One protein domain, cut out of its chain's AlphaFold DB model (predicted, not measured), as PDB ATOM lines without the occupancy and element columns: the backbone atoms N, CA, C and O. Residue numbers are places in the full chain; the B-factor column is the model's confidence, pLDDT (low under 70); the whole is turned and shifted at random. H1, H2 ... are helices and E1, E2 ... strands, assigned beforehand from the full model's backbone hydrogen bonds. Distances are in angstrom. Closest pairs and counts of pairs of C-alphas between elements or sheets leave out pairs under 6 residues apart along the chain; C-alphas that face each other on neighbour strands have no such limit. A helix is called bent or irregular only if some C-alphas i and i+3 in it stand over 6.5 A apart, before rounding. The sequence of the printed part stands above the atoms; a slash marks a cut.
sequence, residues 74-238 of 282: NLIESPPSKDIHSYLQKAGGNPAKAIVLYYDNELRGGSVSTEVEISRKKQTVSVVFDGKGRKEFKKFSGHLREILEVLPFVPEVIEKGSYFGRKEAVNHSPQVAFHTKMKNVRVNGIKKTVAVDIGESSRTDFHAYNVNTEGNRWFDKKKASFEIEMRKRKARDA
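This is residues 74 to 238 of the 282 residues of a protein of Sutterellaceae bacterium (UniProt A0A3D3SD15). One six-stranded sheet, strongly twisted and curled like part of a barrel, wraps round helix H3 and folds back on itself, with E1 and E2 facing E5, E4 and E3 across the hinge strand E6. H2 packs on H3 with residues 95 to 99, H1 packs on H2, and the long H4 crosses the sheet, its residues 231 to 238 sticking out free. The 165 printed residues hold four named helices and six named strands, in the order H1 H2 E1 E2 H3 E3 E4 E5 E6 H4; the class is mixed, helices and strands. The mixed sheet runs E1 E2 E6 E5 E4 E3. The whole is compact, with a radius of gyration of the C-alphas of 15.5 A, and spans 51 by 34 by 33 A.

In the sheet, E3, residues 162 to 168, E4, residues 175 to 187, E5, residues 190 to 201, and E6, residues 206 to 213, form a meander, each strand the antiparallel neighbour of the one before. N 164 and O 180 of E3 and E4 are 2.9 A apart, N 194 and O 183 of E5 and E4 2.9 A, and N 212 and O 195 of E6 and E5 2.8 A, within hydrogen-bond range. E1, residues 110 to 118, and E2, residues 121 to 128, form an antiparallel hairpin, with N 116 and O 123 2.9 A apart. E2 and E6 are parallel, with N 128 and O 206 2.9 A apart. The sheet curls round H3, residues 141 to 160; its closest C-alphas to E1 are those of Glu 159 and Thr 114, 5.0 A. H2, residues 95 to 107, touches H3 with residues 95 to 99 alone, the same way at a shallow tilt of 21 degrees; the closest C-alphas, of Ile 99 and Leu 148, are 5.6 A apart. H1, residues 84 to 90, touches H2, the closest C-alphas being those of Leu 88 and Ala 98, 5.0 A. H4, residues 217 to 238, is on the sheet at a height of 9.2 A and runs across the strands, at 85 degrees to E4 on the local plane; its closest C-alphas to E3 are those of Phe 226 and Phe 164, 5.8 A. H3 and H4 are apart. Every O i to N i+4 pair is within hydrogen-bond range in H1, H2 and H4, and 10 of 16 in H3.

H1 begins at C-alpha 84 (-59.486, 19.847, -4.748), and H4, 31.9 A long, ends at C-alpha 238 (-39.444, -11.498, 17.765). E5 measures 34.4 A, E4 30.1 A, with a bend of 67 degrees at residue 184, and E1 22.8 A, with a bend of 64 degrees at residue 115. H3, 27.0 A, has a kink of 74 degrees near residue 152 and is irregular: C-alphas 142 and 145 are 8.6 A apart.

The C-alphas farthest apart, of Gly 92 and Ala 238, are 53.7 A apart. The printed part has no cut. The link from E2 to H3, residues 129 to 140, is long. The mean pLDDT of the printed part is 85.9; residues 140 to 142 and residue 215 are under 70.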
ATOM      1  N   ASN A  74     -39.944  22.022  -0.170       87.94
ATOM      2  CA  ASN A  74     -40.258  20.929   0.748       87.94
ATOM      3  C   ASN A  74     -41.785  20.846   0.938       87.94
ATOM      4  O   ASN A  74     -42.403  21.760   1.484       87.94
ATOM      5  N   LEU A  75     -42.403  19.756   0.474       90.75
ATOM      6  CA  LEU A  75     -43.863  19.582   0.517       90.75
ATOM      7  C   LEU A  75     -44.400  19.209   1.907       90.75
ATOM      8  O   LEU A  75     -45.611  19.078   2.068       90.75
ATOM      9  N   ILE A  76     -43.526  19.030   2.898       91.75
ATOM     10  CA  ILE A  76     -43.915  18.868   4.303       91.75
ATOM     11  C   ILE A  76     -43.965  20.225   5.006       91.75
ATOM     12  O   ILE A  76     -44.929  20.515   5.707       91.75
ATOM     13  N   GLU A  77     -42.963  21.076   4.778       88.62
ATOM     14  CA  GLU A  77     -42.923  22.442   5.322       88.62
ATOM     15  C   GLU A  77     -43.961  23.349   4.655       88.62
ATOM     16  O   GLU A  77     -44.582  24.186   5.303       88.62
ATOM     17  N   SER A  78     -44.166  23.171   3.350       88.31
ATOM     18  CA  SER A  78     -45.159  23.893   2.557       88.31
ATOM     19  C   SER A  78     -46.151  22.904   1.939       88.31
ATOM     20  O   SER A  78     -46.034  22.586   0.746       88.31
ATOM     21  N   PRO A  79     -47.109  22.390   2.736       89.50
ATOM     22  CA  PRO A  79     -48.043  21.369   2.288       89.50
ATOM     23  C   PRO A  79     -48.912  21.861   1.126       89.50
ATOM     24  O   PRO A  79     -49.217  23.056   1.034       89.50
ATOM     25  N   PRO A  80     -49.312  20.957   0.219       92.38
ATOM     26  CA  PRO A  80     -50.147  21.315  -0.916       92.38
ATOM     27  C   PRO A  80     -51.583  21.631  -0.468       92.38
ATOM     28  O   PRO A  80     -52.059  21.145   0.565       92.38
ATOM     29  N   SER A  81     -52.293  22.444  -1.253       91.75
ATOM     30  CA  SER A  81     -53.668  22.842  -0.935       91.75
ATOM     31  C   SER A  81     -54.616  21.641  -0.837       91.75
ATOM     32  O   SER A  81     -54.578  20.733  -1.665       91.75
ATOM     33  N   LYS A  82     -55.528  21.642   0.142       91.50
ATOM     34  CA  LYS A  82     -56.594  20.625   0.251       91.50
ATOM     35  C   LYS A  82     -57.833  20.952  -0.588       91.50
ATOM     36  O   LYS A  82     -58.740  20.128  -0.671       91.50
ATOM     37  N   ASP A  83     -57.882  22.129  -1.210       90.88
ATOM     38  CA  ASP A  83     -58.997  22.538  -2.062       90.88
ATOM     39  C   ASP A  83     -58.920  21.862  -3.436       90.88
ATOM     40  O   ASP A  83     -58.467  22.430  -4.425       90.88
ATOM     41  N   ILE A  84     -59.374  20.614  -3.501       92.44
ATOM     42  CA  ILE A  84     -59.486  19.847  -4.748       92.44
ATOM     43  C   ILE A  84     -60.665  20.308  -5.622       92.44
ATOM     44  O   ILE A  84     -60.677  20.060  -6.832       92.44
ATOM     45  N   HIS A  85     -61.668  20.962  -5.027       92.25
ATOM     46  CA  HIS A  85     -62.908  21.326  -5.708       92.25
ATOM     47  C   HIS A  85     -62.679  22.452  -6.711       92.25
ATOM     48  O   HIS A  85     -63.186  22.364  -7.833       92.25
ATOM     49  N   SER A  86     -61.859  23.454  -6.375       93.62
ATOM     50  CA  SER A  86     -61.499  24.502  -7.335       93.62
ATOM     51  C   SER A  86     -60.745  23.948  -8.546       93.62
ATOM     52  O   SER A  86     -61.012  24.351  -9.679       93.62
ATOM     53  N   TYR A  87     -59.858  22.965  -8.354       93.19
ATOM     54  CA  TYR A  87     -59.170  22.286  -9.458       93.19
ATOM     55  C   TYR A  87     -60.127  21.462 -10.324       93.19
ATOM     56  O   TYR A  87     -59.990  21.458 -11.550       93.19
ATOM     57  N   LEU A  88     -61.125  20.812  -9.720       93.50
ATOM     58  CA  LEU A  88     -62.157  20.089 -10.461       93.50
ATOM     59  C   LEU A  88     -63.044  21.035 -11.286       93.50
ATOM     60  O   LEU A  88     -63.350  20.729 -12.440       93.50
ATOM     61  N   GLN A  89     -63.405  22.196 -10.736       93.81
ATOM     62  CA  GLN A  89     -64.160  23.231 -11.451       93.81
ATOM     63  C   GLN A  89     -63.354  23.813 -12.620       93.81
ATOM     64  O   GLN A  89     -63.842  23.817 -13.749       93.81
ATOM     65  N   LYS A  90     -62.089  24.202 -12.393       92.56
ATOM     66  CA  LYS A  90     -61.170  24.678 -13.450       92.56
ATOM     67  C   LYS A  90     -60.972  23.645 -14.564       92.56
ATOM     68  O   LYS A  90     -60.757  24.003 -15.718       92.56
ATOM     69  N   ALA A  91     -61.060  22.359 -14.231       91.44
ATOM     70  CA  ALA A  91     -60.965  21.254 -15.177       91.44
ATOM     71  C   ALA A  91     -62.271  20.952 -15.941       91.44
ATOM     72  O   ALA A  91     -62.299  19.992 -16.720       91.44
ATOM     73  N   GLY A  92     -63.350  21.709 -15.714       91.81
ATOM     74  CA  GLY A  92     -64.666  21.451 -16.306       91.81
ATOM     75  C   GLY A  92     -65.292  20.141 -15.817       91.81
ATOM     76  O   GLY A  92     -65.908  19.422 -16.598       91.81
ATOM     77  N   GLY A  93     -65.054  19.765 -14.556       91.19
ATOM     78  CA  GLY A  93     -65.577  18.533 -13.960       91.19
ATOM     79  C   GLY A  93     -64.836  17.252 -14.356       91.19
ATOM     80  O   GLY A  93     -65.239  16.171 -13.932       91.19
ATOM     81  N   ASN A  94     -63.754  17.337 -15.141       90.62
ATOM     82  CA  ASN A  94     -62.970  16.175 -15.566       90.62
ATOM     83  C   ASN A  94     -61.874  15.821 -14.533       90.62
ATOM     84  O   ASN A  94     -60.894  16.566 -14.418       90.62
ATOM     85  N   PRO A  95     -61.956  14.666 -13.842       90.25
ATOM     86  CA  PRO A  95     -60.996  14.307 -12.796       90.25
ATOM     87  C   PRO A  95     -59.565  14.104 -13.308       90.25
ATOM     88  O   PRO A  95     -58.616  14.495 -12.638       90.25
ATOM     89  N   ALA A  96     -59.377  13.556 -14.517       89.00
ATOM     90  CA  ALA A  96     -58.040  13.364 -15.086       89.00
ATOM     91  C   ALA A  96     -57.340  14.704 -15.343       89.00
ATOM     92  O   ALA A  96     -56.149  14.854 -15.066       89.00
ATOM     93  N   LYS A  97     -58.079  15.690 -15.869       90.19
ATOM     94  CA  LYS A  97     -57.560  17.051 -16.065       90.19
ATOM     95  C   LYS A  97     -57.305  17.742 -14.722       90.19
ATOM     96  O   LYS A  97     -56.276  18.394 -14.581       90.19
ATOM     97  N   ALA A  98     -58.188  17.553 -13.742       92.19
ATOM     98  CA  ALA A  98     -58.034  18.107 -12.398       92.19
ATOM     99  C   ALA A  98     -56.784  17.567 -11.686       92.19
ATOM    100  O   ALA A  98     -56.013  18.360 -11.161       92.19
ATOM    101  N   ILE A  99     -56.528  16.253 -11.750       91.00
ATOM    102  CA  ILE A  99     -55.300  15.622 -11.230       91.00
ATOM    103  C   ILE A  99     -54.060  16.272 -11.835       91.00
ATOM    104  O   ILE A  99     -53.118  16.599 -11.121       91.00
ATOM    105  N   VAL A 100     -54.057  16.469 -13.154       89.44
ATOM    106  CA  VAL A 100     -52.922  17.073 -13.857       89.44
ATOM    107  C   VAL A 100     -52.712  18.521 -13.424       89.44
ATOM    108  O   VAL A 100     -51.582  18.900 -13.128       89.44
ATOM    109  N   LEU A 101     -53.785  19.316 -13.360       90.56
ATOM    110  CA  LEU A 101     -53.718  20.701 -12.899       90.56
ATOM    111  C   LEU A 101     -53.230  20.780 -11.453       90.56
ATOM    112  O   LEU A 101     -52.341  21.572 -11.163       90.56
ATOM    113  N   TYR A 102     -53.767  19.947 -10.565       92.06
ATOM    114  CA  TYR A 102     -53.337  19.887  -9.176       92.06
ATOM    115  C   TYR A 102     -51.854  19.520  -9.080       92.06
ATOM    116  O   TYR A 102     -51.078  20.228  -8.449       92.06
ATOM    117  N   TYR A 103     -51.429  18.456  -9.768       90.69
ATOM    118  CA  TYR A 103     -50.039  18.009  -9.757       90.69
ATOM    119  C   TYR A 103     -49.088  19.109 -10.233       90.69
ATOM    120  O   TYR A 103     -48.095  19.385  -9.568       90.69
ATOM    121  N   ASP A 104     -49.388  19.748 -11.367       88.19
ATOM    122  CA  ASP A 104     -48.517  20.768 -11.956       88.19
ATOM    123  C   ASP A 104     -48.409  22.039 -11.089       88.19
ATOM    124  O   ASP A 104     -47.364  22.685 -11.129       88.19
ATOM    125  N   ASN A 105     -49.446  22.389 -10.315       89.06
ATOM    126  CA  ASN A 105     -49.465  23.608  -9.493       89.06
ATOM    127  C   ASN A 105     -49.023  23.384  -8.035       89.06
ATOM    128  O   ASN A 105     -48.362  24.244  -7.462       89.06
ATOM    129  N   GLU A 106     -49.380  22.249  -7.431       91.19
ATOM    130  CA  GLU A 106     -49.215  22.020  -5.987       91.19
ATOM    131  C   GLU A 106     -48.032  21.111  -5.647       91.19
ATOM    132  O   GLU A 106     -47.376  21.303  -4.621       91.19
ATOM    133  N   LEU A 107     -47.766  20.111  -6.496       90.31
ATOM    134  CA  LEU A 107     -46.794  19.052  -6.212       90.31
ATOM    135  C   LEU A 107     -45.496  19.224  -7.001       90.31
ATOM    136  O   LEU A 107     -44.410  19.016  -6.464       90.31
ATOM    137  N   ARG A 108     -45.593  19.582  -8.283       88.38
ATOM    138  CA  ARG A 108     -44.459  19.593  -9.206       88.38
ATOM    139  C   ARG A 108     -43.371  20.575  -8.770       88.38
ATOM    140  O   ARG A 108     -43.651  21.708  -8.407       88.38
ATOM    141  N   GLY A 109     -42.116  20.139  -8.856       84.88
ATOM    142  CA  GLY A 109     -40.952  20.889  -8.373       84.88
ATOM    143  C   GLY A 109     -40.713  20.744  -6.867       84.88
ATOM    144  O   GLY A 109     -39.681  21.202  -6.371       84.88
ATOM    145  N   GLY A 110     -41.632  20.088  -6.152       88.50
ATOM    146  CA  GLY A 110     -41.487  19.771  -4.743       88.50
ATOM    147  C   GLY A 110     -40.754  18.457  -4.479       88.50
ATOM    148  O   GLY A 110     -40.609  17.602  -5.360       88.50
ATOM    149  N   SER A 111     -40.311  18.292  -3.237       91.31
ATOM    150  CA  SER A 111     -39.650  17.084  -2.751       91.31
ATOM    151  C   SER A 111     -40.073  16.720  -1.332       91.31
ATOM    152  O   SER A 111     -40.499  17.579  -0.557       91.31
ATOM    153  N   VAL A 112     -39.928  15.439  -0.994       93.31
ATOM    154  CA  VAL A 112     -40.166  14.893   0.348       93.31
ATOM    155  C   VAL A 112     -39.037  13.939   0.709       93.31
ATOM    156  O   VAL A 112     -38.776  12.988  -0.026       93.31
ATOM    157  N   SER A 113     -38.399  14.158   1.856       93.38
ATOM    158  CA  SER A 113     -37.401  13.232   2.395       93.38
ATOM    159  C   SER A 113     -38.077  12.041   3.065       93.38
ATOM    160  O   SER A 113     -39.071  12.191   3.776       93.38
ATOM    161  N   THR A 114     -37.553  10.840   2.839       94.56
ATOM    162  CA  THR A 114     -38.126   9.619   3.402       94.56
ATOM    163  C   THR A 114     -37.102   8.504   3.540       94.56
ATOM    164  O   THR A 114     -36.140   8.438   2.781       94.56
ATOM    165  N   GLU A 115     -37.317   7.596   4.487       93.62
ATOM    166  CA  GLU A 115     -36.497   6.395   4.621       93.62
ATOM    167  C   GLU A 115     -36.968   5.278   3.683       93.62
ATOM    168  O   GLU A 115     -38.148   4.900   3.676       93.62
ATOM    169  N   VAL A 116     -36.019   4.703   2.948       91.31
ATOM    170  CA  VAL A 116     -36.183   3.495   2.132       91.31
ATOM    171  C   VAL A 116     -35.079   2.488   2.444       91.31
ATOM    172  O   VAL A 116     -34.056   2.816   3.037       91.31
ATOM    173  N   GLU A 117     -35.280   1.234   2.046       88.31
ATOM    174  CA  GLU A 117     -34.282   0.175   2.205       88.31
ATOM    175  C   GLU A 117     -33.685  -0.183   0.844       88.31
ATOM    176  O   GLU A 117     -34.403  -0.651  -0.044       88.31
ATOM    177  N   ILE A 118     -32.376   0.017   0.703       84.06
ATOM    178  CA  ILE A 118     -31.597  -0.287  -0.499       84.06
ATOM    179  C   ILE A 118     -30.429  -1.157  -0.052       84.06
ATOM    180  O   ILE A 118     -29.728  -0.822   0.905       84.06
ATOM    181  N   SER A 119     -30.234  -2.303  -0.706       80.94
ATOM    182  CA  SER A 119     -29.168  -3.253  -0.353       80.94
ATOM    183  C   SER A 119     -29.162  -3.633   1.139       80.94
ATOM    184  O   SER A 119     -28.106  -3.716   1.763       80.94
ATOM    185  N   ARG A 120     -30.357  -3.840   1.720       81.62
ATOM    186  CA  ARG A 120     -30.591  -4.163   3.148       81.62
ATOM    187  C   ARG A 120     -30.137  -3.090   4.147       81.62
ATOM    188  O   ARG A 120     -30.047  -3.359   5.341       81.62
ATOM    189  N   LYS A 121     -29.857  -1.871   3.684       86.50
ATOM    190  CA  LYS A 121     -29.545  -0.719   4.536       86.50
ATOM    191  C   LYS A 121     -30.646   0.324   4.411       86.50
ATOM    192  O   LYS A 121     -31.108   0.609   3.306       86.50
ATOM    193  N   LYS A 122     -31.051   0.899   5.544       89.94
ATOM    194  CA  LYS A 122     -31.944   2.059   5.561       89.94
ATOM    195  C   LYS A 122     -31.175   3.285   5.085       89.94
ATOM    196  O   LYS A 122     -30.067   3.533   5.554       89.94
ATOM    197  N   GLN A 123     -31.756   4.022   4.153       90.75
ATOM    198  CA  GLN A 123     -31.197   5.247   3.596       90.75
ATOM    199  C   GLN A 123     -32.292   6.306   3.542       90.75
ATOM    200  O   GLN A 123     -33.431   6.004   3.177       90.75
ATOM    201  N   THR A 124     -31.946   7.541   3.901       92.62
ATOM    202  CA  THR A 124     -32.833   8.688   3.693       92.62
ATOM    203  C   THR A 124     -32.649   9.178   2.268       92.62
ATOM    204  O   THR A 124     -31.535   9.495   1.860       92.62
ATOM    205  N   VAL A 125     -33.740   9.229   1.512       91.31
ATOM    206  CA  VAL A 125     -33.757   9.641   0.108       91.31
ATOM    207  C   VAL A 125     -34.723  10.798  -0.086       91.31
ATOM    208  O   VAL A 125     -35.719  10.913   0.630       91.31
ATOM    209  N   SER A 126     -34.444  11.647  -1.073       92.06
ATOM    210  CA  SER A 126     -35.347  12.722  -1.479       92.06
ATOM    211  C   SER A 126     -36.217  12.251  -2.638       92.06
ATOM    212  O   SER A 126     -35.711  11.906  -3.704       92.06
ATOM    213  N   VAL A 127     -37.531  12.213  -2.421       91.56
ATOM    214  CA  VAL A 127     -38.519  11.851  -3.436       91.56
ATOM    215  C   VAL A 127     -38.993  13.109  -4.138       91.56
ATOM    216  O   VAL A 127     -39.609  13.973  -3.515       91.56
ATOM    217  N   VAL A 128     -38.734  13.196  -5.439       90.75
ATOM    218  CA  VAL A 128     -39.047  14.378  -6.249       90.75
ATOM    219  C   VAL A 128     -40.373  14.203  -6.987       90.75
ATOM    220  O   VAL A 128     -40.704  13.129  -7.496       90.75
ATOM    221  N   PHE A 129     -41.137  15.289  -7.070       88.88
ATOM    222  CA  PHE A 129     -42.343  15.392  -7.883       88.88
ATOM    223  C   PHE A 129     -42.004  16.127  -9.181       88.88
ATOM    224  O   PHE A 129     -42.004  17.355  -9.248       88.88
ATOM    225  N   ASP A 130     -41.668  15.376 -10.226       83.38
ATOM    226  CA  ASP A 130     -41.245  15.915 -11.519       83.38
ATOM    227  C   ASP A 130     -42.240  15.588 -12.651       83.38
ATOM    228  O   ASP A 130     -43.318  15.020 -12.468       83.38
ATOM    229  N   GLY A 131     -41.886  15.954 -13.883       77.31
ATOM    230  CA  GLY A 131     -42.718  15.642 -15.046       77.31
ATOM    231  C   GLY A 131     -42.861  14.139 -15.344       77.31
ATOM    232  O   GLY A 131     -43.781  13.775 -16.080       77.31
ATOM    233  N   LYS A 132     -41.988  13.272 -14.803       75.19
ATOM    234  CA  LYS A 132     -42.015  11.820 -15.042       75.19
ATOM    235  C   LYS A 132     -43.161  11.181 -14.263       75.19
ATOM    236  O   LYS A 132     -43.933  10.424 -14.849       75.19
ATOM    237  N   GLY A 133     -43.331  11.558 -12.993       70.50
ATOM    238  CA  GLY A 133     -44.426  11.076 -12.142       70.50
ATOM    239  C   GLY A 133     -45.813  11.505 -12.632       70.50
ATOM    240  O   GLY A 133     -46.762  10.727 -12.594       70.50
ATOM    241  N   ARG A 134     -45.937  12.709 -13.207       78.38
ATOM    242  CA  ARG A 134     -47.210  13.303 -13.671       78.38
ATOM    243  C   ARG A 134     -48.116  12.363 -14.480       78.38
ATOM    244  O   ARG A 134     -49.335  12.387 -14.320       78.38
ATOM    245  N   LYS A 135     -47.554  11.578 -15.410       75.75
ATOM    246  CA  LYS A 135     -48.351  10.696 -16.288       75.75
ATOM    247  C   LYS A 135     -48.892   9.470 -15.557       75.75
ATOM    248  O   LYS A 135     -49.950   8.971 -15.932       75.75
ATOM    249  N   GLU A 136     -48.194   9.011 -14.532       78.06
ATOM    250  CA  GLU A 136     -48.532   7.782 -13.823       78.06
ATOM    251  C   GLU A 136     -49.716   7.994 -12.867       78.06
ATOM    252  O   GLU A 136     -50.597   7.139 -12.790       78.06
ATOM    253  N   PHE A 137     -49.857   9.188 -12.283       75.56
ATOM    254  CA  PHE A 137     -50.990   9.539 -11.412       75.56
ATOM    255  C   PHE A 137     -52.356   9.543 -12.121       75.56
ATOM    256  O   PHE A 137     -53.386   9.398 -11.470       75.56
ATOM    257  N   LYS A 138     -52.393   9.683 -13.454       71.06
ATOM    258  CA  LYS A 138     -53.639   9.622 -14.246       71.06
ATOM    259  C   LYS A 138     -53.872   8.278 -14.941       71.06
ATOM    260  O   LYS A 138     -54.868   8.123 -15.643       71.06
ATOM    261  N   LYS A 139     -52.939   7.328 -14.817       70.00
ATOM    262  CA  LYS A 139     -52.949   6.068 -15.578       70.00
ATOM    263  C   LYS A 139     -54.101   5.142 -15.174       70.00
ATOM    264  O   LYS A 139     -54.515   4.300 -15.964       70.00
ATOM    265  N   PHE A 140     -54.655   5.333 -13.979       61.38
ATOM    266  CA  PHE A 140     -55.740   4.525 -13.429       61.38
ATOM    267  C   PHE A 140     -57.084   5.236 -13.609       61.38
ATOM    268  O   PHE A 140     -57.603   5.871 -12.694       61.38
ATOM    269  N   SER A 141     -57.647   5.131 -14.814       58.91
ATOM    270  CA  SER A 141     -58.879   5.823 -15.225       58.91
ATOM    271  C   SER A 141     -60.126   5.465 -14.403       58.91
ATOM    272  O   SER A 141     -61.054   6.266 -14.348       58.91
ATOM    273  N   GLY A 142     -60.145   4.301 -13.743       69.12
ATOM    274  CA  GLY A 142     -61.306   3.815 -12.990       69.12
ATOM    275  C   GLY A 142     -61.563   4.499 -11.641       69.12
ATOM    276  O   GLY A 142     -62.687   4.439 -11.164       69.12
ATOM    277  N   HIS A 143     -60.562   5.161 -11.045       81.12
ATOM    278  CA  HIS A 143     -60.646   5.710  -9.675       81.12
ATOM    279  C   HIS A 143     -60.080   7.133  -9.568       81.12
ATOM    280  O   HIS A 143     -59.446   7.523  -8.588       81.12
ATOM    281  N   LEU A 144     -60.233   7.922 -10.633       86.50
ATOM    282  CA  LEU A 144     -59.606   9.241 -10.722       86.50
ATOM    283  C   LEU A 144     -60.169  10.244  -9.705       86.50
ATOM    284  O   LEU A 144     -59.457  11.160  -9.305       86.50
ATOM    285  N   ARG A 145     -61.433  10.104  -9.288       87.88
ATOM    286  CA  ARG A 145     -62.014  10.991  -8.268       87.88
ATOM    287  C   ARG A 145     -61.400  10.710  -6.904       87.88
ATOM    288  O   ARG A 145     -60.959  11.634  -6.233       87.88
ATOM    289  N   GLU A 146     -61.286   9.439  -6.545       87.50
ATOM    290  CA  GLU A 146     -60.668   9.000  -5.301       87.50
ATOM    291  C   GLU A 146     -59.184   9.369  -5.262       87.50
ATOM    292  O   GLU A 146     -58.706   9.850  -4.239       87.50
ATOM    293  N   ILE A 147     -58.469   9.216  -6.386       88.56
ATOM    294  CA  ILE A 147     -57.076   9.663  -6.519       88.56
ATOM    295  C   ILE A 147     -56.976  11.173  -6.281       88.56
ATOM    296  O   ILE A 147     -56.136  11.601  -5.494       88.56
ATOM    297  N   LEU A 148     -57.836  11.976  -6.921       90.62
ATOM    298  CA  LEU A 148     -57.851  13.431  -6.746       90.62
ATOM    299  C   LEU A 148     -58.044  13.823  -5.275       90.62
ATOM    300  O   LEU A 148     -57.351  14.712  -4.792       90.62
ATOM    301  N   GLU A 149     -58.931  13.139  -4.554       91.44
ATOM    302  CA  GLU A 149     -59.185  13.410  -3.136       91.44
ATOM    303  C   GLU A 149     -57.987  13.120  -2.223       91.44
ATOM    304  O   GLU A 149     -57.819  13.775  -1.194       91.44
ATOM    305  N   VAL A 150     -57.151  12.140  -2.580       91.69
ATOM    306  CA  VAL A 150     -55.991  11.753  -1.763       91.69
ATOM    307  C   VAL A 150     -54.697  12.456  -2.168       91.69
ATOM    308  O   VAL A 150     -53.738  12.421  -1.398       91.69
ATOM    309  N   LEU A 151     -54.658  13.117  -3.332       91.75
ATOM    310  CA  LEU A 151     -53.483  13.845  -3.833       91.75
ATOM    311  C   LEU A 151     -52.834  14.787  -2.800       91.75
ATOM    312  O   LEU A 151     -51.608  14.723  -2.664       91.75
ATOM    313  N   PRO A 152     -53.592  15.598  -2.029       94.25
ATOM    314  CA  PRO A 152     -53.002  16.484  -1.023       94.25
ATOM    315  C   PRO A 152     -52.223  15.755   0.077       94.25
ATOM    316  O   PRO A 152     -51.343  16.330   0.710       94.25
ATOM    317  N   PHE A 153     -52.533  14.480   0.311       94.56
ATOM    318  CA  PHE A 153     -51.946  13.680   1.382       94.56
ATOM    319  C   PHE A 153     -50.747  12.850   0.916       94.56
ATOM    320  O   PHE A 153     -50.067  12.235   1.735       94.56
ATOM    321  N   VAL A 154     -50.456  12.819  -0.387       94.00
ATOM    322  CA  VAL A 154     -49.363  12.017  -0.952       94.00
ATOM    323  C   VAL A 154     -48.005  12.353  -0.318       94.00
ATOM    324  O   VAL A 154     -47.319  11.406   0.074       94.00
ATOM    325  N   PRO A 155     -47.617  13.635  -0.128       94.81
ATOM    326  CA  PRO A 155     -46.380  13.972   0.578       94.81
ATOM    327  C   PRO A 155     -46.312  13.377   1.990       94.81
ATOM    328  O   PRO A 155     -45.320  12.752   2.360       94.81
ATOM    329  N   GLU A 156     -47.404  13.477   2.750       94.94
ATOM    330  CA  GLU A 156     -47.499  12.949   4.114       94.94
ATOM    331  C   GLU A 156     -47.388  11.413   4.156       94.94
ATOM    332  O   GLU A 156     -46.789  10.847   5.078       94.94
ATOM    333  N   VAL A 157     -47.967  10.718   3.172       94.56
ATOM    334  CA  VAL A 157     -47.864   9.254   3.051       94.56
ATOM    335  C   VAL A 157     -46.428   8.843   2.723       94.56
ATOM    336  O   VAL A 157     -45.938   7.860   3.275       94.56
ATOM    337  N   ILE A 158     -45.734   9.594   1.863       94.44
ATOM    338  CA  ILE A 158     -44.326   9.341   1.540       94.44
ATOM    339  C   ILE A 158     -43.449   9.559   2.773       94.44
ATOM    340  O   ILE A 158     -42.606   8.721   3.068       94.44
ATOM    341  N   GLU A 159     -43.638  10.634   3.528       94.94
ATOM    342  CA  GLU A 159     -42.819  10.914   4.711       94.94
ATOM    343  C   GLU A 159     -43.067   9.869   5.818       94.94
ATOM    344  O   GLU A 159     -42.164   9.133   6.220       94.94
ATOM    345  N   LYS A 160     -44.325   9.741   6.262       94.06
ATOM    346  CA  LYS A 160     -44.697   9.050   7.513       94.06
ATOM    347  C   LYS A 160     -45.353   7.685   7.309       94.06
ATOM    348  O   LYS A 160     -45.762   7.053   8.281       94.06
ATOM    349  N   GLY A 161     -45.535   7.243   6.068       92.44
ATOM    350  CA  GLY A 161     -46.168   5.961   5.776       92.44
ATOM    351  C   GLY A 161     -45.300   4.765   6.152       92.44
ATOM    352  O   GLY A 161     -44.070   4.798   6.047       92.44
ATOM    353  N   SER A 162     -45.970   3.684   6.546       90.25
ATOM    354  CA  SER A 162     -45.355   2.388   6.811       90.25
ATOM    355  C   SER A 162     -44.755   1.830   5.527       90.25
ATOM    356  O   SER A 162     -45.422   1.766   4.493       90.25
ATOM    357  N   TYR A 163     -43.492   1.423   5.595       87.75
ATOM    358  CA  TYR A 163     -42.726   0.999   4.431       87.75
ATOM    359  C   TYR A 163     -42.867  -0.501   4.155       87.75
ATOM    360  O   TYR A 163     -42.585  -1.333   5.017       87.75
ATOM    361  N   PHE A 164     -43.283  -0.834   2.932       78.81
ATOM    362  CA  PHE A 164     -43.546  -2.207   2.500       78.81
ATOM    363  C   PHE A 164     -42.272  -2.991   2.184       78.81
ATOM    364  O   PHE A 164     -42.226  -4.205   2.355       78.81
ATOM    365  N   GLY A 165     -41.243  -2.294   1.703       81.38
ATOM    366  CA  GLY A 165     -40.073  -2.911   1.093       81.38
ATOM    367  C   GLY A 165     -39.870  -2.463  -0.351       81.38
ATOM    368  O   GLY A 165     -40.663  -1.706  -0.920       81.38
ATOM    369  N   ARG A 166     -38.763  -2.941  -0.918       87.44
ATOM    370  CA  ARG A 166     -38.331  -2.692  -2.292       87.44
ATOM    371  C   ARG A 166     -38.756  -3.869  -3.162       87.44
ATOM    372  O   ARG A 166     -38.448  -5.013  -2.837       87.44
ATOM    373  N   LYS A 167     -39.430  -3.592  -4.273       86.88
ATOM    374  CA  LYS A 167     -39.793  -4.588  -5.281       86.88
ATOM    375  C   LYS A 167     -39.118  -4.254  -6.598       86.88
ATOM    376  O   LYS A 167     -39.306  -3.161  -7.117       86.88
ATOM    377  N   GLU A 168     -38.376  -5.200  -7.153       86.00
ATOM    378  CA  GLU A 168     -37.724  -5.012  -8.447       86.00
ATOM    379  C   GLU A 168     -38.744  -4.873  -9.574       86.00
ATOM    380  O   GLU A 168     -39.796  -5.525  -9.594       86.00
ATOM    381  N   ALA A 169     -38.431  -3.975 -10.497       83.38
ATOM    382  CA  ALA A 169     -39.303  -3.586 -11.582       83.38
ATOM    383  C   ALA A 169     -38.767  -4.181 -12.890       83.38
ATOM    384  O   ALA A 169     -38.004  -3.559 -13.625       83.38
ATOM    385  N   VAL A 170     -39.166  -5.418 -13.182       72.94
ATOM    386  CA  VAL A 170     -38.816  -6.075 -14.447       72.94
ATOM    387  C   VAL A 170     -39.662  -5.439 -15.557       72.94
ATOM    388  O   VAL A 170     -40.887  -5.434 -15.463       72.94
ATOM    389  N   ASN A 171     -39.022  -4.887 -16.594       75.06
ATOM    390  CA  ASN A 171     -39.651  -4.247 -17.769       75.06
ATOM    391  C   ASN A 171     -40.316  -2.877 -17.546       75.06
ATOM    392  O   ASN A 171     -41.173  -2.470 -18.330       75.06
ATOM    393  N   HIS A 172     -39.906  -2.131 -16.523       70.38
ATOM    394  CA  HIS A 172     -40.443  -0.799 -16.234       70.38
ATOM    395  C   HIS A 172     -39.397   0.305 -16.414       70.38
ATOM    396  O   HIS A 172     -39.290   1.185 -15.577       70.38
ATOM    397  N   SER A 173     -38.622   0.285 -17.503       74.62
ATOM    398  CA  SER A 173     -37.622   1.332 -17.766       74.62
ATOM    399  C   SER A 173     -38.261   2.735 -17.781       74.62
ATOM    400  O   SER A 173     -39.283   2.919 -18.450       74.62
ATOM    401  N   PRO A 174     -37.675   3.741 -17.096       80.50
ATOM    402  CA  PRO A 174     -36.350   3.742 -16.453       80.50
ATOM    403  C   PRO A 174     -36.302   3.251 -14.991       80.50
ATOM    404  O   PRO A 174     -35.244   3.327 -14.363       80.50
ATOM    405  N   GLN A 175     -37.420   2.811 -14.420       86.44
ATOM    406  CA  GLN A 175     -37.511   2.335 -13.044       86.44
ATOM    407  C   GLN A 175     -36.912   0.931 -12.915       86.44
ATOM    408  O   GLN A 175     -37.290   0.004 -13.627       86.44
ATOM    409  N   VAL A 176     -35.984   0.782 -11.972       88.31
ATOM    410  CA  VAL A 176     -35.348  -0.498 -11.622       88.31
ATOM    411  C   VAL A 176     -36.034  -1.158 -10.429       88.31
ATOM    412  O   VAL A 176     -36.011  -2.381 -10.292       88.31
ATOM    413  N   ALA A 177     -36.692  -0.367  -9.580       89.44
ATOM    414  CA  ALA A 177     -37.476  -0.865  -8.463       89.44
ATOM    415  C   ALA A 177     -38.577   0.115  -8.044       89.44
ATOM    416  O   ALA A 177     -38.585   1.290  -8.413       89.44
ATOM    417  N   PHE A 178     -39.505  -0.390  -7.238       90.62
ATOM    418  CA  PHE A 178     -40.543   0.378  -6.573       90.62
ATOM    419  C   PHE A 178     -40.468   0.183  -5.063       90.62
ATOM    420  O   PHE A 178     -40.395  -0.942  -4.563       90.62
ATOM    421  N   HIS A 179     -40.552   1.292  -4.343       92.00
ATOM    422  CA  HIS A 179     -40.710   1.349  -2.898       92.00
ATOM    423  C   HIS A 179     -42.143   1.762  -2.593       92.00
ATOM    424  O   HIS A 179     -42.589   2.806  -3.060       92.00
ATOM    425  N   THR A 180     -42.879   0.980  -1.808       91.50
ATOM    426  CA  THR A 180     -44.257   1.345  -1.449       91.50
ATOM    427  C   THR A 180     -44.323   1.814  -0.002       91.50
ATOM    428  O   THR A 180     -43.846   1.124   0.903       91.50
ATOM    429  N   LYS A 181     -44.988   2.949   0.227       92.88
ATOM    430  CA  LYS A 181     -45.414   3.395   1.557       92.88
ATOM    431  C   LYS A 181     -46.929   3.431   1.664       92.88
ATOM    432  O   LYS A 181     -47.613   3.800   0.713       92.88
ATOM    433  N   MET A 182     -47.449   3.034   2.822       92.38
ATOM    434  CA  MET A 182     -48.884   3.018   3.100       92.38
ATOM    435  C   MET A 182     -49.214   3.778   4.376       92.38
ATOM    436  O   MET A 182     -48.535   3.629   5.392       92.38
ATOM    437  N   LYS A 183     -50.288   4.566   4.347       93.44
ATOM    438  CA  LYS A 183     -50.783   5.278   5.527       93.44
ATOM    439  C   LYS A 183     -52.299   5.419   5.485       93.44
ATOM    440  O   LYS A 183     -52.896   5.587   4.427       93.44
ATOM    441  N   ASN A 184     -52.909   5.376   6.665       93.12
ATOM    442  CA  ASN A 184     -54.301   5.760   6.845       93.12
ATOM    443  C   ASN A 184     -54.398   7.281   6.943       93.12
ATOM    444  O   ASN A 184     -53.763   7.877   7.812       93.12
ATOM    445  N   VAL A 185     -55.227   7.887   6.103       91.75
ATOM    446  CA  VAL A 185     -55.494   9.330   6.101       91.75
ATOM    447  C   VAL A 185     -56.990   9.577   6.275       91.75
ATOM    448  O   VAL A 185     -57.813   8.723   5.940       91.75
ATOM    449  N   ARG A 186     -57.358  10.726   6.844       91.06
ATOM    450  CA  ARG A 186     -58.759  11.152   6.953       91.06
ATOM    451  C   ARG A 186     -59.069  12.118   5.817       91.06
ATOM    452  O   ARG A 186     -58.559  13.233   5.806       91.06
ATOM    453  N   VAL A 187     -59.919  11.686   4.896       87.50
ATOM    454  CA  VAL A 187     -60.375  12.454   3.734       87.50
ATOM    455  C   VAL A 187     -61.862  12.703   3.912       87.50
ATOM    456  O   VAL A 187     -62.629  11.748   3.994       87.50
ATOM    457  N   ASN A 188     -62.271  13.967   4.026       84.56
ATOM    458  CA  ASN A 188     -63.673  14.347   4.256       84.56
ATOM    459  C   ASN A 188     -64.314  13.595   5.444       84.56
ATOM    460  O   ASN A 188     -65.441  13.123   5.367       84.56
ATOM    461  N   GLY A 189     -63.557  13.409   6.532       84.38
ATOM    462  CA  GLY A 189     -64.000  12.668   7.722       84.38
ATOM    463  C   GLY A 189     -63.938  11.138   7.604       84.38
ATOM    464  O   GLY A 189     -63.963  10.453   8.623       84.38
ATOM    465  N   ILE A 190     -63.763  10.591   6.400       88.75
ATOM    466  CA  ILE A 190     -63.684   9.148   6.151       88.75
ATOM    467  C   ILE A 190     -62.224   8.697   6.208       88.75
ATOM    468  O   ILE A 190     -61.334   9.286   5.589       88.75
ATOM    469  N   LYS A 191     -61.958   7.626   6.958       90.88
ATOM    470  CA  LYS A 191     -60.637   6.994   6.992       90.88
ATOM    471  C   LYS A 191     -60.423   6.212   5.695       90.88
ATOM    472  O   LYS A 191     -61.209   5.321   5.395       90.88
ATOM    473  N   LYS A 192     -59.351   6.523   4.967       89.25
ATOM    474  CA  LYS A 192     -58.937   5.821   3.745       89.25
ATOM    475  C   LYS A 192     -57.494   5.348   3.876       89.25
ATOM    476  O   LYS A 192     -56.633   6.113   4.320       89.25
ATOM    477  N   THR A 193     -57.214   4.114   3.466       90.75
ATOM    478  CA  THR A 193     -55.827   3.653   3.316       90.75
ATOM    479  C   THR A 193     -55.286   4.090   1.956       90.75
ATOM    480  O   THR A 193     -55.868   3.775   0.916       90.75
ATOM    481  N   VAL A 194     -54.157   4.798   1.957       90.62
ATOM    482  CA  VAL A 194     -53.479   5.282   0.749       90.62
ATOM    483  C   VAL A 194     -52.125   4.606   0.629       90.62
ATOM    484  O   VAL A 194     -51.357   4.570   1.591       90.62
ATOM    485  N   ALA A 195     -51.836   4.078  -0.558       90.25
ATOM    486  CA  ALA A 195     -50.558   3.486  -0.916       90.25
ATOM    487  C   ALA A 195     -49.884   4.318  -2.005       90.25
ATOM    488  O   ALA A 195     -50.455   4.512  -3.078       90.25
ATOM    489  N   VAL A 196     -48.658   4.758  -1.746       91.50
ATOM    490  CA  VAL A 196     -47.846   5.510  -2.700       91.50
ATOM    491  C   VAL A 196     -46.642   4.670  -3.099       91.50
ATOM    492  O   VAL A 196     -45.899   4.196  -2.238       91.50
ATOM    493  N   ASP A 197     -46.460   4.487  -4.403       90.69
ATOM    494  CA  ASP A 197     -45.259   3.901  -4.982       90.69
ATOM    495  C   ASP A 197     -44.261   5.005  -5.326       90.69
ATOM    496  O   ASP A 197     -44.600   6.003  -5.968       90.69
ATOM    497  N   ILE A 198     -43.018   4.781  -4.936       92.31
ATOM    498  CA  ILE A 198     -41.857   5.606  -5.230       92.31
ATOM    499  C   ILE A 198     -40.996   4.797  -6.198       92.31
ATOM    500  O   ILE A 198     -40.575   3.686  -5.876       92.31
ATOM    501  N   GLY A 199     -40.773   5.328  -7.395       90.44
ATOM    502  CA  GLY A 199     -39.919   4.696  -8.393       90.44
ATOM    503  C   GLY A 199     -38.451   4.995  -8.114       90.44
ATOM    504  O   GLY A 199     -38.074   6.160  -8.009       90.44
ATOM    505  N   GLU A 200     -37.635   3.950  -8.027       90.50
ATOM    506  CA  GLU A 200     -36.172   4.013  -8.041       90.50
ATOM    507  C   GLU A 200     -35.712   3.901  -9.496       90.50
ATOM    508  O   GLU A 200     -36.061   2.944 -10.189       90.50
ATOM    509  N   SER A 201     -34.952   4.878  -9.981       86.31
ATOM    510  CA  SER A 201     -34.329   4.811 -11.308       86.31
ATOM    511  C   SER A 201     -32.951   4.147 -11.261       86.31
ATOM    512  O   SER A 201     -32.328   4.054 -10.207       86.31
ATOM    513  N   SER A 202     -32.422   3.751 -12.422       78.94
ATOM    514  CA  SER A 202     -31.059   3.200 -12.534       78.94
ATOM    515  C   SER A 202     -29.952   4.158 -12.076       78.94
ATOM    516  O   SER A 202     -28.857   3.712 -11.752       78.94
ATOM    517  N   ARG A 203     -30.235   5.466 -12.024       76.50
ATOM    518  CA  ARG A 203     -29.335   6.502 -11.496       76.50
ATOM    519  C   ARG A 203     -29.559   6.781 -10.009       76.50
ATOM    520  O   ARG A 203     -29.055   7.772  -9.504       76.50
ATOM    521  N   THR A 204     -30.327   5.936  -9.317       74.19
ATOM    522  CA  THR A 204     -30.731   6.101  -7.909       74.19
ATOM    523  C   THR A 204     -31.541   7.369  -7.617       74.19
ATOM    524  O   THR A 204     -31.652   7.784  -6.471       74.19
ATOM    525  N   ASP A 205     -32.175   7.966  -8.632       85.75
ATOM    526  CA  ASP A 205     -33.163   9.029  -8.414       85.75
ATOM    527  C   ASP A 205     -34.505   8.433  -7.967       85.75
ATOM    528  O   ASP A 205     -34.977   7.457  -8.569       85.75
ATOM    529  N   PHE A 206     -35.153   9.078  -6.993       89.56
ATOM    530  CA  PHE A 206     -36.450   8.678  -6.448       89.56
ATOM    531  C   PHE A 206     -37.540   9.664  -6.852       89.56
ATOM    532  O   PHE A 206     -37.424  10.870  -6.639       89.56
ATOM    533  N   HIS A 207     -38.632   9.150  -7.410       89.56
ATOM    534  CA  HIS A 207     -39.768   9.971  -7.823       89.56
ATOM    535  C   HIS A 207     -41.082   9.374  -7.349       89.56
ATOM    536  O   HIS A 207     -41.260   8.154  -7.324       89.56
ATOM    537  N   ALA A 208     -42.024  10.246  -7.001       87.75
ATOM    538  CA  ALA A 208     -43.388   9.819  -6.744       87.75
ATOM    539  C   ALA A 208     -43.960   9.246  -8.049       87.75
ATOM    540  O   ALA A 208     -44.028   9.944  -9.063       87.75
ATOM    541  N   TYR A 209     -44.322   7.965  -8.036       83.88
ATOM    542  CA  TYR A 209     -44.696   7.237  -9.242       83.88
ATOM    543  C   TYR A 209     -46.206   7.043  -9.309       83.88
ATOM    544  O   TYR A 209     -46.851   7.545 -10.219       83.88
ATOM    545  N   ASN A 210     -46.799   6.355  -8.337       85.12
ATOM    546  CA  ASN A 210     -48.216   6.005  -8.397       85.12
ATOM    547  C   ASN A 210     -48.895   6.122  -7.034       85.12
ATOM    548  O   ASN A 210     -48.265   5.910  -6.001       85.12
ATOM    549  N   VAL A 211     -50.195   6.400  -7.039       86.44
ATOM    550  CA  VAL A 211     -51.047   6.462  -5.855       86.44
ATOM    551  C   VAL A 211     -52.222   5.524  -6.050       86.44
ATOM    552  O   VAL A 211     -52.908   5.562  -7.066       86.44
ATOM    553  N   ASN A 212     -52.452   4.673  -5.059       83.50
ATOM    554  CA  ASN A 212     -53.557   3.729  -5.038       83.50
ATOM    555  C   ASN A 212     -54.334   3.878  -3.730       83.50
ATOM    556  O   ASN A 212     -53.752   4.130  -2.672       83.50
ATOM    557  N   THR A 213     -55.641   3.667  -3.803       81.25
ATOM    558  CA  THR A 213     -56.567   3.737  -2.669       81.25
ATOM    559  C   THR A 213     -57.387   2.454  -2.568       81.25
ATOM    560  O   THR A 213     -57.474   1.691  -3.534       81.25
ATOM    561  N   GLU A 214     -58.001   2.230  -1.405       74.06
ATOM    562  CA  GLU A 214     -58.985   1.156  -1.193       74.06
ATOM    563  C   GLU A 214     -60.098   1.174  -2.255       74.06
ATOM    564  O   GLU A 214     -60.502   2.242  -2.718       74.06
ATOM    565  N   GLY A 215     -60.567  -0.015  -2.657       67.12
ATOM    566  CA  GLY A 215     -61.589  -0.192  -3.700       67.12
ATOM    567  C   GLY A 215     -61.043  -0.529  -5.094       67.12
ATOM    568  O   GLY A 215     -61.818  -0.839  -5.995       67.12
ATOM    569  N   ASN A 216     -59.717  -0.526  -5.276       72.44
ATOM    570  CA  ASN A 216     -59.060  -1.013  -6.489       72.44
ATOM    571  C   ASN A 216     -58.496  -2.427  -6.261       72.44
ATOM    572  O   ASN A 216     -57.680  -2.639  -5.364       72.44
ATOM    573  N   ARG A 217     -58.815  -3.385  -7.141       71.94
ATOM    574  CA  ARG A 217     -58.287  -4.766  -7.089       71.94
ATOM    575  C   ARG A 217     -56.757  -4.832  -6.953       71.94
ATOM    576  O   ARG A 217     -56.222  -5.709  -6.273       71.94
ATOM    577  N   TRP A 218     -56.034  -3.921  -7.607       73.31
ATOM    578  CA  TRP A 218     -54.573  -3.837  -7.509       73.31
ATOM    579  C   TRP A 218     -54.104  -3.359  -6.138       73.31
ATOM    580  O   TRP A 218     -53.074  -3.831  -5.647       73.31
ATOM    581  N   PHE A 219     -54.860  -2.454  -5.518       80.19
ATOM    582  CA  PHE A 219     -54.610  -2.018  -4.154       80.19
ATOM    583  C   PHE A 219     -54.799  -3.181  -3.179       80.19
ATOM    584  O   PHE A 219     -53.892  -3.443  -2.396       80.19
ATOM    585  N   ASP A 220     -55.892  -3.939  -3.281       80.69
ATOM    586  CA  ASP A 220     -56.178  -5.041  -2.353       80.69
ATOM    587  C   ASP A 220     -55.106  -6.133  -2.415       80.69
ATOM    588  O   ASP A 220     -54.586  -6.573  -1.388       80.69
ATOM    589  N   LYS A 221     -54.671  -6.506  -3.628       80.38
ATOM    590  CA  LYS A 221     -53.557  -7.448  -3.815       80.38
ATOM    591  C   LYS A 221     -52.259  -6.929  -3.185       80.38
ATOM    592  O   LYS A 221     -51.496  -7.698  -2.590       80.38
ATOM    593  N   LYS A 222     -51.992  -5.625  -3.314       78.94
ATOM    594  CA  LYS A 222     -50.809  -4.984  -2.732       78.94
ATOM    595  C   LYS A 222     -50.905  -4.918  -1.205       78.94
ATOM    596  O   LYS A 222     -49.925  -5.242  -0.543       78.94
ATOM    597  N   LYS A 223     -52.073  -4.589  -0.651       83.06
ATOM    598  CA  LYS A 223     -52.351  -4.563   0.792       83.06
ATOM    599  C   LYS A 223     -52.220  -5.951   1.421       83.06
ATOM    600  O   LYS A 223     -51.540  -6.090   2.430       83.06
ATOM    601  N   ALA A 224     -52.753  -6.995   0.792       83.19
ATOM    602  CA  ALA A 224     -52.579  -8.368   1.273       83.19
ATOM    603  C   ALA A 224     -51.094  -8.774   1.315       83.19
ATOM    604  O   ALA A 224     -50.611  -9.312   2.312       83.19
ATOM    605  N   SER A 225     -50.341  -8.450   0.257       78.94
ATOM    606  CA  SER A 225     -48.890  -8.685   0.220       78.94
ATOM    607  C   SER A 225     -48.167  -7.899   1.326       78.94
ATOM    608  O   SER A 225     -47.276  -8.438   1.981       78.94
ATOM    609  N   PHE A 226     -48.601  -6.656   1.572       79.31
ATOM    610  CA  PHE A 226     -48.145  -5.780   2.657       79.31
ATOM    611  C   PHE A 226     -48.291  -6.395   4.035       79.31
ATOM    612  O   PHE A 226     -47.324  -6.480   4.791       79.31
ATOM    613  N   GLU A 227     -49.485  -6.865   4.351       82.19
ATOM    614  CA  GLU A 227     -49.771  -7.450   5.653       82.19
ATOM    615  C   GLU A 227     -48.962  -8.729   5.896       82.19
ATOM    616  O   GLU A 227     -48.464  -8.936   7.005       82.19
ATOM    617  N   ILE A 228     -48.761  -9.555   4.862       82.19
ATOM    618  CA  ILE A 228     -47.924 -10.759   4.945       82.19
ATOM    619  C   ILE A 228     -46.467 -10.395   5.256       82.19
ATOM    620  O   ILE A 228     -45.872 -10.981   6.162       82.19
ATOM    621  N   GLU A 229     -45.887  -9.429   4.541       77.94
ATOM    622  CA  GLU A 229     -44.485  -9.044   4.740       77.94
ATOM    623  C   GLU A 229     -44.260  -8.410   6.117       77.94
ATOM    624  O   GLU A 229     -43.301  -8.740   6.817       77.94
ATOM    625  N   MET A 230     -45.197  -7.575   6.572       76.75
ATOM    626  CA  MET A 230     -45.147  -6.996   7.915       76.75
ATOM    627  C   MET A 230     -45.238  -8.061   9.013       76.75
ATOM    628  O   MET A 230     -44.530  -7.962  10.015       76.75
ATOM    629  N   ARG A 231     -46.069  -9.098   8.837       80.94
ATOM    630  CA  ARG A 231     -46.126 -10.238   9.769       80.94
ATOM    631  C   ARG A 231     -44.805 -11.009   9.797       80.94
ATOM    632  O   ARG A 231     -44.325 -11.325  10.882       80.94
ATOM    633  N   LYS A 232     -44.186 -11.257   8.637       80.38
ATOM    634  CA  LYS A 232     -42.873 -11.923   8.547       80.38
ATOM    635  C   LYS A 232     -41.770 -11.126   9.240       80.38
ATOM    636  O   LYS A 232     -40.971 -11.717   9.961       80.38
ATOM    637  N   ARG A 233     -41.735  -9.803   9.054       74.88
ATOM    638  CA  ARG A 233     -40.778  -8.913   9.736       74.88
ATOM    639  C   ARG A 233     -40.950  -8.966  11.252       74.88
ATOM    640  O   ARG A 233     -39.995  -9.288  11.942       74.88
ATOM    641  N   LYS A 234     -42.181  -8.801  11.750       79.06
ATOM    642  CA  LYS A 234     -42.485  -8.928  13.187       79.06
ATOM    643  C   LYS A 234     -42.058 -10.277  13.767       79.06
ATOM    644  O   LYS A 234     -41.512 -10.315  14.861       79.06
ATOM    645  N   ALA A 235     -42.294 -11.373  13.044       74.88
ATOM    646  CA  ALA A 235     -41.879 -12.703  13.482       74.88
ATOM    647  C   ALA A 235     -40.347 -12.842  13.542       74.88
ATOM    648  O   ALA A 235     -39.830 -13.394  14.506       74.88
ATOM    649  N   ARG A 236     -39.611 -12.311  12.556       73.88
ATOM    650  CA  ARG A 236     -38.137 -12.298  12.570       73.88
ATOM    651  C   ARG A 236     -37.584 -11.462  13.719       73.88
ATOM    652  O   ARG A 236     -36.698 -11.932  14.421       73.88
ATOM    653  N   ASP A 237     -38.135 -10.273  13.937       72.00
ATOM    654  CA  ASP A 237     -37.720  -9.394  15.032       72.00
ATOM    655  C   ASP A 237     -37.988 -10.053  16.395       72.00
ATOM    656  O   ASP A 237     -37.143  -9.997  17.280       72.00
ATOM    657  N   ALA A 238     -39.119 -10.755  16.548       70.56
ATOM    658  CA  ALA A 238     -39.444 -11.498  17.765       70.56
ATOM    659  C   ALA A 238     -38.508 -12.694  18.022       70.56
ATOM    660  O   ALA A 238     -38.204 -12.979  19.174       70.56
TER     661      ALA A 238